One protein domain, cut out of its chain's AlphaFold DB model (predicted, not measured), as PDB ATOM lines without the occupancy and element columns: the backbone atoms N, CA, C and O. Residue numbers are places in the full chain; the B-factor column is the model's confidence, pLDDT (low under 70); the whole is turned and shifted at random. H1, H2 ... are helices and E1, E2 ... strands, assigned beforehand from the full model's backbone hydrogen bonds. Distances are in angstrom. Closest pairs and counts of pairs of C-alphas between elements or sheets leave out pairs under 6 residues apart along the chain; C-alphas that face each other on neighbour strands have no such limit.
ATOM      1  N   TYR A   5     153.961 161.154 102.621       90.62
ATOM      2  CA  TYR A   5     155.078 160.529 103.307       90.62
ATOM      3  C   TYR A   5     154.536 159.699 104.464       90.62
ATOM      4  O   TYR A   5     153.586 160.083 105.145       90.62
ATOM      5  N   LYS A   6     155.132 158.527 104.685       94.00
ATOM      6  CA  LYS A   6     154.826 157.673 105.835       94.00
ATOM      7  C   LYS A   6     155.999 157.743 106.792       94.00
ATOM      8  O   LYS A   6     157.064 157.216 106.481       94.00
ATOM      9  N   ILE A   7     155.792 158.362 107.945       93.94
ATOM     10  CA  ILE A   7     156.807 158.492 108.987       93.94
ATOM     11  C   ILE A   7     156.487 157.503 110.100       93.94
ATOM     12  O   ILE A   7     155.354 157.423 110.575       93.94
ATOM     13  N   ARG A   8     157.490 156.727 110.514       96.06
ATOM     14  CA  ARG A   8     157.412 155.909 111.724       96.06
ATOM     15  C   ARG A   8     157.886 156.751 112.902       96.06
ATOM     16  O   ARG A   8     159.033 157.183 112.909       96.06
ATOM     17  N   LEU A   9     157.015 156.928 113.885       95.75
ATOM     18  CA  LEU A   9     157.329 157.583 115.149       95.75
ATOM     19  C   LEU A   9     157.169 156.591 116.294       95.75
ATOM     20  O   LEU A   9     156.379 155.647 116.204       95.75
ATOM     21  N   TYR A  10     157.921 156.815 117.358       94.56
ATOM     22  CA  TYR A  10     157.984 155.981 118.544       94.56
ATOM     23  C   TYR A  10     157.303 156.675 119.714       94.56
ATOM     24  O   TYR A  10     157.227 157.896 119.760       94.56
ATOM     25  N   TYR A  11     156.778 155.892 120.643       92.00
ATOM     26  CA  TYR A  11     156.230 156.390 121.896       92.00
ATOM     27  C   TYR A  11     156.479 155.368 122.991       92.00
ATOM     28  O   TYR A  11     156.599 154.166 122.732       92.00
ATOM     29  N   LEU A  12     156.557 155.865 124.215       89.44
ATOM     30  CA  LEU A  12     156.737 155.043 125.392       89.44
ATOM     31  C   LEU A  12     155.378 154.641 125.956       89.44
ATOM     32  O   LEU A  12     154.425 155.417 125.956       89.44
ATOM     33  N   GLN A  13     155.282 153.411 126.435       87.44
ATOM     34  CA  GLN A  13     154.124 152.915 127.154       87.44
ATOM     35  C   GLN A  13     154.600 152.145 128.379       87.44
ATOM     36  O   GLN A  13     155.457 151.281 128.269       87.44
ATOM     37  N   GLY A  14     154.011 152.413 129.535       80.56
ATOM     38  CA  GLY A  14     154.335 151.749 130.794       80.56
ATOM     39  C   GLY A  14     153.379 152.228 131.879       80.56
ATOM     40  O   GLY A  14     152.687 153.224 131.681       80.56
ATOM     41  N   SER A  15     153.298 151.529 133.012       74.62
ATOM     42  CA  SER A  15     152.422 151.977 134.110       74.62
ATOM     43  C   SER A  15     152.910 153.256 134.783       74.62
ATOM     44  O   SER A  15     152.104 153.969 135.371       74.62
ATOM     45  N   ASP A  16     154.213 153.518 134.694       71.31
ATOM     46  CA  ASP A  16     154.885 154.620 135.387       71.31
ATOM     47  C   ASP A  16     155.193 155.777 134.419       71.31
ATOM     48  O   ASP A  16     155.811 156.773 134.785       71.31
ATOM     49  N   ILE A  17     154.733 155.652 133.171       69.31
ATOM     50  CA  ILE A  17     154.868 156.667 132.132       69.31
ATOM     51  C   ILE A  17     153.558 157.426 132.115       69.31
ATOM     52  O   ILE A  17     152.500 156.851 131.841       69.31
ATOM     53  N   ALA A  18     153.628 158.713 132.449       65.00
ATOM     54  CA  ALA A  18     152.481 159.587 132.295       65.00
ATOM     55  C   ALA A  18     151.960 159.450 130.854       65.00
ATOM     56  O   ALA A  18     152.777 159.328 129.940       65.00
ATOM     57  N   PRO A  19     150.635 159.436 130.630       59.69
ATOM     58  CA  PRO A  19     150.062 159.471 129.294       59.69
ATOM     59  C   PRO A  19     150.359 160.836 128.679       59.69
ATOM     60  O   PRO A  19     149.550 161.759 128.668       59.69
ATOM     61  N   ASP A  20     151.579 160.960 128.219       60.34
ATOM     62  CA  ASP A  20     152.091 162.030 127.423       60.34
ATOM     63  C   ASP A  20     151.934 161.528 125.974       60.34
ATOM     64  O   ASP A  20     152.216 160.377 125.630       60.34
ATOM     65  N   ASN A  21     151.337 162.357 125.122       67.62
ATOM     66  CA  ASN A  21     151.117 162.019 123.717       67.62
ATOM     67  C   ASN A  21     152.395 162.232 122.882       67.62
ATOM     68  O   ASN A  21     152.291 162.416 121.664       67.62
ATOM     69  N   GLN A  22     153.579 162.262 123.504       87.00
ATOM     70  CA  GLN A  22     154.827 162.587 122.834       87.00
ATOM     71  C   GLN A  22     155.211 161.470 121.882       87.00
ATOM     72  O   GLN A  22     155.129 160.266 122.151       87.00
ATOM     73  N   LEU A  23     155.617 161.922 120.707       91.69
ATOM     74  CA  LEU A  23     156.104 161.089 119.641       91.69
ATOM     75  C   LEU A  23     157.546 161.464 119.396       91.69
ATOM     76  O   LEU A  23     157.879 162.639 119.295       91.69
ATOM     77  N   TYR A  24     158.359 160.439 119.264       94.06
ATOM     78  CA  TYR A  24     159.783 160.559 119.067       94.06
ATOM     79  C   TYR A  24     160.116 160.040 117.674       94.06
ATOM     80  O   TYR A  24     159.632 158.985 117.243       94.06
ATOM     81  N   THR A  25     160.974 160.744 116.957       95.44
ATOM     82  CA  THR A  25     161.729 160.147 115.858       95.44
ATOM     83  C   THR A  25     162.639 159.037 116.394       95.44
ATOM     84  O   THR A  25     162.823 158.867 117.601       95.44
ATOM     85  N   GLN A  26     163.218 158.241 115.493       96.12
ATOM     86  CA  GLN A  26     164.113 157.158 115.901       96.12
ATOM     87  C   GLN A  26     165.328 157.669 116.690       96.12
ATOM     88  O   GLN A  26     165.740 157.012 117.639       96.12
ATOM     89  N   GLN A  27     165.899 158.813 116.306       96.19
ATOM     90  CA  GLN A  27     167.058 159.361 117.008       96.19
ATOM     91  C   GLN A  27     166.654 159.919 118.375       96.19
ATOM     92  O   GLN A  27     167.270 159.567 119.371       96.19
ATOM     93  N   GLU A  28     165.558 160.678 118.449       95.88
ATOM     94  CA  GLU A  28     165.089 161.254 119.714       95.88
ATOM     95  C   GLU A  28     164.762 160.185 120.763       95.88
ATOM     96  O   GLU A  28     165.086 160.364 121.933       95.88
ATOM     97  N   ILE A  29     164.162 159.052 120.371       95.25
ATOM     98  CA  ILE A  29     163.885 157.973 121.331       95.25
ATOM     99  C   ILE A  29     165.170 157.279 121.798       95.25
ATOM    100  O   ILE A  29     165.263 156.889 122.960       95.25
ATOM    101  N   ILE A  30     166.169 157.136 120.919       96.88
ATOM    102  CA  ILE A  30     167.488 156.600 121.282       96.88
ATOM    103  C   ILE A  30     168.166 157.540 122.278       96.88
ATOM    104  O   ILE A  30     168.638 157.083 123.317       96.88
ATOM    105  N   ASP A  31     168.169 158.840 121.995       96.12
ATOM    106  CA  ASP A  31     168.800 159.854 122.840       96.12
ATOM    107  C   ASP A  31     168.104 159.961 124.199       96.12
ATOM    108  O   ASP A  31     168.768 160.028 125.236       96.12
ATOM    109  N   PHE A  32     166.772 159.880 124.218       93.19
ATOM    110  CA  PHE A  32     165.990 159.828 125.448       93.19
ATOM    111  C   PHE A  32     166.368 158.617 126.317       93.19
ATOM    112  O   PHE A  32     166.637 158.766 127.510       93.19
ATOM    113  N   ILE A  33     166.450 157.420 125.723       94.00
ATOM    114  CA  ILE A  33     166.855 156.199 126.436       94.00
ATOM    115  C   ILE A  33     168.306 156.298 126.919       94.00
ATOM    116  O   ILE A  33     168.601 155.943 128.061       94.00
ATOM    117  N   ASN A  34     169.214 156.794 126.080       96.00
ATOM    118  CA  ASN A  34     170.619 156.990 126.429       96.00
ATOM    119  C   ASN A  34     170.778 157.933 127.621       96.00
ATOM    120  O   ASN A  34     171.516 157.619 128.552       96.00
ATOM    121  N   SER A  35     170.036 159.041 127.625       94.69
ATOM    122  CA  SER A  35     169.986 159.986 128.741       94.69
ATOM    123  C   SER A  35     169.474 159.321 130.024       94.69
ATOM    124  O   SER A  35     170.116 159.409 131.070       94.69
ATOM    125  N   MET A  36     168.370 158.572 129.941       90.00
ATOM    126  CA  MET A  36     167.775 157.887 131.095       90.00
ATOM    127  C   MET A  36     168.685 156.805 131.691       90.00
ATOM    128  O   MET A  36     168.752 156.644 132.909       90.00
ATOM    129  N   THR A  37     169.354 156.035 130.838       93.25
ATOM    130  CA  THR A  37     170.135 154.853 131.235       93.25
ATOM    131  C   THR A  37     171.629 155.138 131.390       93.25
ATOM    132  O   THR A  37     172.383 154.253 131.802       93.25
ATOM    133  N   ASN A  38     172.056 156.369 131.090       93.81
ATOM    134  CA  ASN A  38     173.453 156.790 131.014       93.81
ATOM    135  C   ASN A  38     174.289 155.895 130.072       93.81
ATOM    136  O   ASN A  38     175.362 155.400 130.434       93.81
ATOM    137  N   THR A  39     173.773 155.653 128.862       95.31
ATOM    138  CA  THR A  39     174.436 154.875 127.799       95.31
ATOM    139  C   THR A  39     174.640 155.693 126.526       95.31
ATOM    140  O   THR A  39     174.228 156.843 126.438       95.31
ATOM    141  N   ASN A  40     175.305 155.107 125.526       94.06
ATOM    142  CA  ASN A  40     175.539 155.739 124.226       94.06
ATOM    143  C   ASN A  40     175.270 154.757 123.073       94.06
ATOM    144  O   ASN A  40     176.159 154.402 122.294       94.06
ATOM    145  N   SER A  41     174.044 154.249 123.023       95.69
ATOM    146  CA  SER A  41     173.570 153.364 121.969       95.69
ATOM    147  C   SER A  41     173.456 154.103 120.645       95.69
ATOM    148  O   SER A  41     172.904 155.198 120.582       95.69
ATOM    149  N   LYS A  42     173.964 153.478 119.577       93.44
ATOM    150  CA  LYS A  42     173.945 154.037 118.212       93.44
ATOM    151  C   LYS A  42     172.701 153.659 117.417       93.44
ATOM    152  O   LYS A  42     172.420 154.264 116.388       93.44
ATOM    153  N   ASP A  43     171.996 152.626 117.856       96.50
ATOM    154  CA  ASP A  43     170.793 152.143 117.207       96.50
ATOM    155  C   ASP A  43     169.716 151.800 118.235       96.50
ATOM    156  O   ASP A  43     169.973 151.642 119.431       96.50
ATOM    157  N   LEU A  44     168.484 151.696 117.738       95.50
ATOM    158  CA  LEU A  44     167.318 151.473 118.576       95.50
ATOM    159  C   LEU A  44     167.390 150.132 119.310       95.50
ATOM    160  O   LEU A  44     166.959 150.043 120.449       95.50
ATOM    161  N   LYS A  45     167.929 149.079 118.688       96.50
ATOM    162  CA  LYS A  45     167.955 147.747 119.302       96.50
ATOM    163  C   LYS A  45     168.878 147.728 120.520       96.50
ATOM    164  O   LYS A  45     168.520 147.154 121.551       96.50
ATOM    165  N   ASP A  46     170.047 148.342 120.397       96.75
ATOM    166  CA  ASP A  46     170.986 148.480 121.503       96.75
ATOM    167  C   ASP A  46     170.402 149.358 122.619       96.75
ATOM    168  O   ASP A  46     170.429 148.963 123.785       96.75
ATOM    169  N   ALA A  47     169.755 150.474 122.260       96.75
ATOM    170  CA  ALA A  47     169.084 151.344 123.227       96.75
ATOM    171  C   ALA A  47     168.021 150.577 124.034       96.75
ATOM    172  O   ALA A  47     168.032 150.610 125.263       96.75
ATOM    173  N   LEU A  48     167.158 149.800 123.366       95.81
ATOM    174  CA  LEU A  48     166.147 148.965 124.032       95.81
ATOM    175  C   LEU A  48     166.771 147.925 124.967       95.81
ATOM    176  O   LEU A  48     166.292 147.728 126.079       95.81
ATOM    177  N   THR A  49     167.874 147.303 124.550       95.94
ATOM    178  CA  THR A  49     168.588 146.325 125.383       95.94
ATOM    179  C   THR A  49     169.147 146.980 126.652       95.94
ATOM    180  O   THR A  49     169.131 146.383 127.731       95.94
ATOM    181  N   ASN A  50     169.650 148.211 126.545       95.44
ATOM    182  CA  ASN A  50     170.155 148.966 127.689       95.44
ATOM    183  C   ASN A  50     169.030 149.432 128.617       95.44
ATOM    184  O   ASN A  50     169.192 149.328 129.833       95.44
ATOM    185  N   LEU A  51     167.882 149.836 128.065       94.25
ATOM    186  CA  LEU A  51     166.676 150.140 128.836       94.25
ATOM    187  C   LEU A  51     166.220 148.931 129.658       94.25
ATOM    188  O   LEU A  51     166.121 149.031 130.878       94.25
ATOM    189  N   GLU A  52     166.060 147.768 129.024       93.75
ATOM    190  CA  GLU A  52     165.656 146.531 129.708       93.75
ATOM    191  C   GLU A  52     166.618 146.171 130.854       93.75
ATOM    192  O   GLU A  52     166.199 145.829 131.962       93.75
ATOM    193  N   ARG A  53     167.934 146.280 130.618       94.56
ATOM    194  CA  ARG A  53     168.956 146.025 131.648       94.56
ATOM    195  C   ARG A  53     168.896 147.032 132.789       94.56
ATOM    196  O   ARG A  53     169.107 146.648 133.940       94.56
ATOM    197  N   TYR A  54     168.686 148.305 132.476       93.81
ATOM    198  CA  TYR A  54     168.588 149.376 133.458       93.81
ATOM    199  C   TYR A  54     167.357 149.187 134.349       93.81
ATOM    200  O   TYR A  54     167.484 149.209 135.573       93.81
ATOM    201  N   GLU A  55     166.195 148.915 133.759       92.62
ATOM    202  CA  GLU A  55     164.955 148.674 134.499       92.62
ATOM    203  C   GLU A  55     165.059 147.429 135.380       92.62
ATOM    204  O   GLU A  55     164.724 147.485 136.563       92.62
ATOM    205  N   TYR A  56     165.624 146.337 134.852       92.50
ATOM    206  CA  TYR A  56     165.854 145.115 135.621       92.50
ATOM    207  C   TYR A  56     166.764 145.353 136.835       92.50
ATOM    208  O   TYR A  56     166.436 144.939 137.946       92.50
ATOM    209  N   LYS A  57     167.895 146.048 136.649       94.06
ATOM    210  CA  LYS A  57     168.849 146.342 137.737       94.06
ATOM    211  C   LYS A  57     168.245 147.203 138.844       94.06
ATOM    212  O   LYS A  57     168.622 147.035 140.000       94.06
ATOM    213  N   ASN A  58     167.346 148.118 138.493       91.50
ATOM    214  CA  ASN A  58     166.716 149.039 139.438       91.50
ATOM    215  C   ASN A  58     165.348 148.551 139.943       91.50
ATOM    216  O   ASN A  58     164.704 149.251 140.720       91.50
ATOM    217  N   ASN A  59     164.910 147.352 139.537       90.69
ATOM    218  CA  ASN A  59     163.600 146.793 139.871       90.69
ATOM    219  C   ASN A  59     162.432 147.723 139.470       90.69
ATOM    220  O   ASN A  59     161.435 147.839 140.186       90.69
ATOM    221  N   TYR A  60     162.573 148.404 138.329       88.56
ATOM    222  CA  TYR A  60     161.522 149.228 137.737       88.56
ATOM    223  C   TYR A  60     160.545 148.379 136.933       88.56
ATOM    224  O   TYR A  60     160.856 147.270 136.488       88.56
ATOM    225  N   ARG A  61     159.331 148.903 136.751       86.50
ATOM    226  CA  ARG A  61     158.355 148.261 135.876       86.50
ATOM    227  C   ARG A  61     158.776 148.434 134.414       86.50
ATOM    228  O   ARG A  61     159.307 149.488 134.081       86.50
ATOM    229  N   PRO A  62     158.511 147.439 133.550       86.06
ATOM    230  CA  PRO A  62     158.943 147.503 132.162       86.06
ATOM    231  C   PRO A  62     158.334 148.679 131.401       86.06
ATOM    232  O   PRO A  62     157.111 148.871 131.421       86.06
ATOM    233  N   THR A  63     159.176 149.385 130.654       88.81
ATOM    234  CA  THR A  63     158.765 150.349 129.634       88.81
ATOM    235  C   THR A  63     158.777 149.697 128.258       88.81
ATOM    236  O   THR A  63     159.770 149.133 127.806       88.81
ATOM    237  N   TRP A  64     157.673 149.829 127.531       89.00
ATOM    238  CA  TRP A  64     157.564 149.401 126.144       89.00
ATOM    239  C   TRP A  64     157.730 150.582 125.200       89.00
ATOM    240  O   TRP A  64     156.934 151.520 125.207       89.00
ATOM    241  N   VAL A  65     158.706 150.489 124.304       91.75
ATOM    242  CA  VAL A  65     158.837 151.409 123.172       91.75
ATOM    243  C   VAL A  65     158.011 150.859 122.016       91.75
ATOM    244  O   VAL A  65     158.341 149.841 121.405       91.75
ATOM    245  N   LYS A  66     156.900 151.525 121.721       92.31
ATOM    246  CA  LYS A  66     156.015 151.192 120.603       92.31
ATOM    247  C   LYS A  66     156.225 152.164 119.456       92.31
ATOM    248  O   LYS A  66     156.885 153.185 119.598       92.31
ATOM    249  N   SER A  67     155.665 151.833 118.295       93.81
ATOM    250  CA  SER A  67     155.691 152.723 117.136       93.81
ATOM    251  C   SER A  67     154.315 152.861 116.507       93.81
ATOM    252  O   SER A  67     153.479 151.960 116.605       93.81
ATOM    253  N   LYS A  68     154.085 153.995 115.850       94.31
ATOM    254  CA  LYS A  68     152.935 154.222 114.977       94.31
ATOM    255  C   LYS A  68     153.392 154.868 113.677       94.31
ATOM    256  O   LYS A  68     154.399 155.573 113.638       94.31
ATOM    257  N   ILE A  69     152.654 154.605 112.603       95.62
ATOM    258  CA  ILE A  69     152.894 155.237 111.307       95.62
ATOM    259  C   ILE A  69     151.972 156.445 111.201       95.62
ATOM    260  O   ILE A  69     150.752 156.292 111.239       95.62
ATOM    261  N   VAL A  70     152.561 157.623 111.040       93.81
ATOM    262  CA  VAL A  70     151.855 158.861 110.718       93.81
ATOM    263  C   VAL A  70     152.014 159.118 109.225       93.81
ATOM    264  O   VAL A  70     153.082 158.898 108.649       93.81
ATOM    265  N   LYS A  71     150.922 159.517 108.577       93.69
ATOM    266  CA  LYS A  71     150.946 159.976 107.191       93.69
ATOM    267  C   LYS A  71     150.943 161.492 107.213       93.69
ATOM    268  O   LYS A  71     150.070 162.051 107.867       93.69
ATOM    269  N   ILE A  72     151.881 162.093 106.503       93.19
ATOM    270  CA  ILE A  72     151.948 163.541 106.315       93.19
ATOM    271  C   ILE A  72     152.034 163.865 104.822       93.19
ATOM    272  O   ILE A  72     152.426 163.005 104.023       93.19
ATOM    273  N   SER A  73     151.668 165.075 104.432       91.75
ATOM    274  CA  SER A  73     151.838 165.613 103.083       91.75
ATOM    275  C   SER A  73     152.814 166.790 103.080       91.75
ATOM    276  O   SER A  73     153.360 167.165 104.114       91.75
ATOM    277  N   ASN A  74     153.065 167.363 101.902       89.44
ATOM    278  CA  ASN A  74     153.873 168.578 101.772       89.44
ATOM    279  C   ASN A  74     153.303 169.762 102.569       89.44
ATOM    280  O   ASN A  74     154.074 170.611 103.014       89.44
ATOM    281  N   ASP A  75     151.984 169.810 102.758       87.19
ATOM    282  CA  ASP A  75     151.317 170.893 103.483       87.19
ATOM    283  C   ASP A  75     151.587 170.808 105.005       87.19
ATOM    284  O   ASP A  75     151.480 171.815 105.698       87.19
TER     285      ASP A  75
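What this domain is: This is residues 5 to 75 of the 234 residues of an uncharacterized protein of Streptococcus sp. (UniProt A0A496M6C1). A long two-stranded antiparallel ribbon, E1 with E2, has a pair of helices, H1 and H2, side by side near one end of it, while its other end, with Tyr 5 and Ser 73, reaches away from them. A long loop, residues 14 to 25, leads from the end of E1 to H1, and H2 runs on past the ribbon, giving an elongated outline, though only just so, that spans 45 by 26 by 15 A. The printed part has 71 residues, with two named helices and two named strands in the order E1, H1, H2, E2; the sheet's order is E1 - E2, and the class is mixed, helices and strands. The whole is only just compact, close to loose, with a radius of gyration of the C-alphas of 13.1 A.

How they stand to each other: The first strand E1, residues 5 to 13, and the last strand E2, residues 64 to 73, are antiparallel neighbours, with 153 degrees between their directions. N 5 and O 72 are 2.8 A apart and N 13 and O 64 are 2.8 A apart, both within hydrogen-bond range. After a long link comes H1, residues 26 to 37; its closest C-alphas to E1 are those of Gln 26 and Tyr 10, 6.8 A apart. H1 and E2 are only just apart, the closest C-alphas being 8.5 A from each other. A short link leads to H2, residues 44 to 58, which touches H1: the closest C-alphas are those of Ile 30 and Leu 44, 5.8 A apart. The two helices run the same way at a shallow tilt of 23 degrees. In both, every O i to N i+4 pair is within hydrogen-bond range. H2 and E1 are apart. H2 and E2 have 1 pair of C-alphas within 8 A, those of Leu 48 and Val 65, at 7.8 A.

Where its parts are: E1 begins at C-alpha 5, (155.078, 160.529, 103.307), and is 25.1 A long from first to last C-alpha. H1 is 16.6 A long. H2, 21.0 A long, begins at C-alpha 44, (167.318, 151.473, 118.576). E2 is 28.8 A long and ends at C-alpha 73, (151.838, 165.613, 103.083).

The domain as a whole: The two C-alphas farthest apart are those of Lys 57 and Asp 75, at 45.6 A; the first and last printed C-alphas are 11.0 A apart. The printed part has no cut. The link from E1 to H1, 12 residues, is long, the one from H1 to H2 is short, and the one from H2 to E2 is tight. The mean pLDDT of the printed part is 90.5; residues 17 to 21 are under 70.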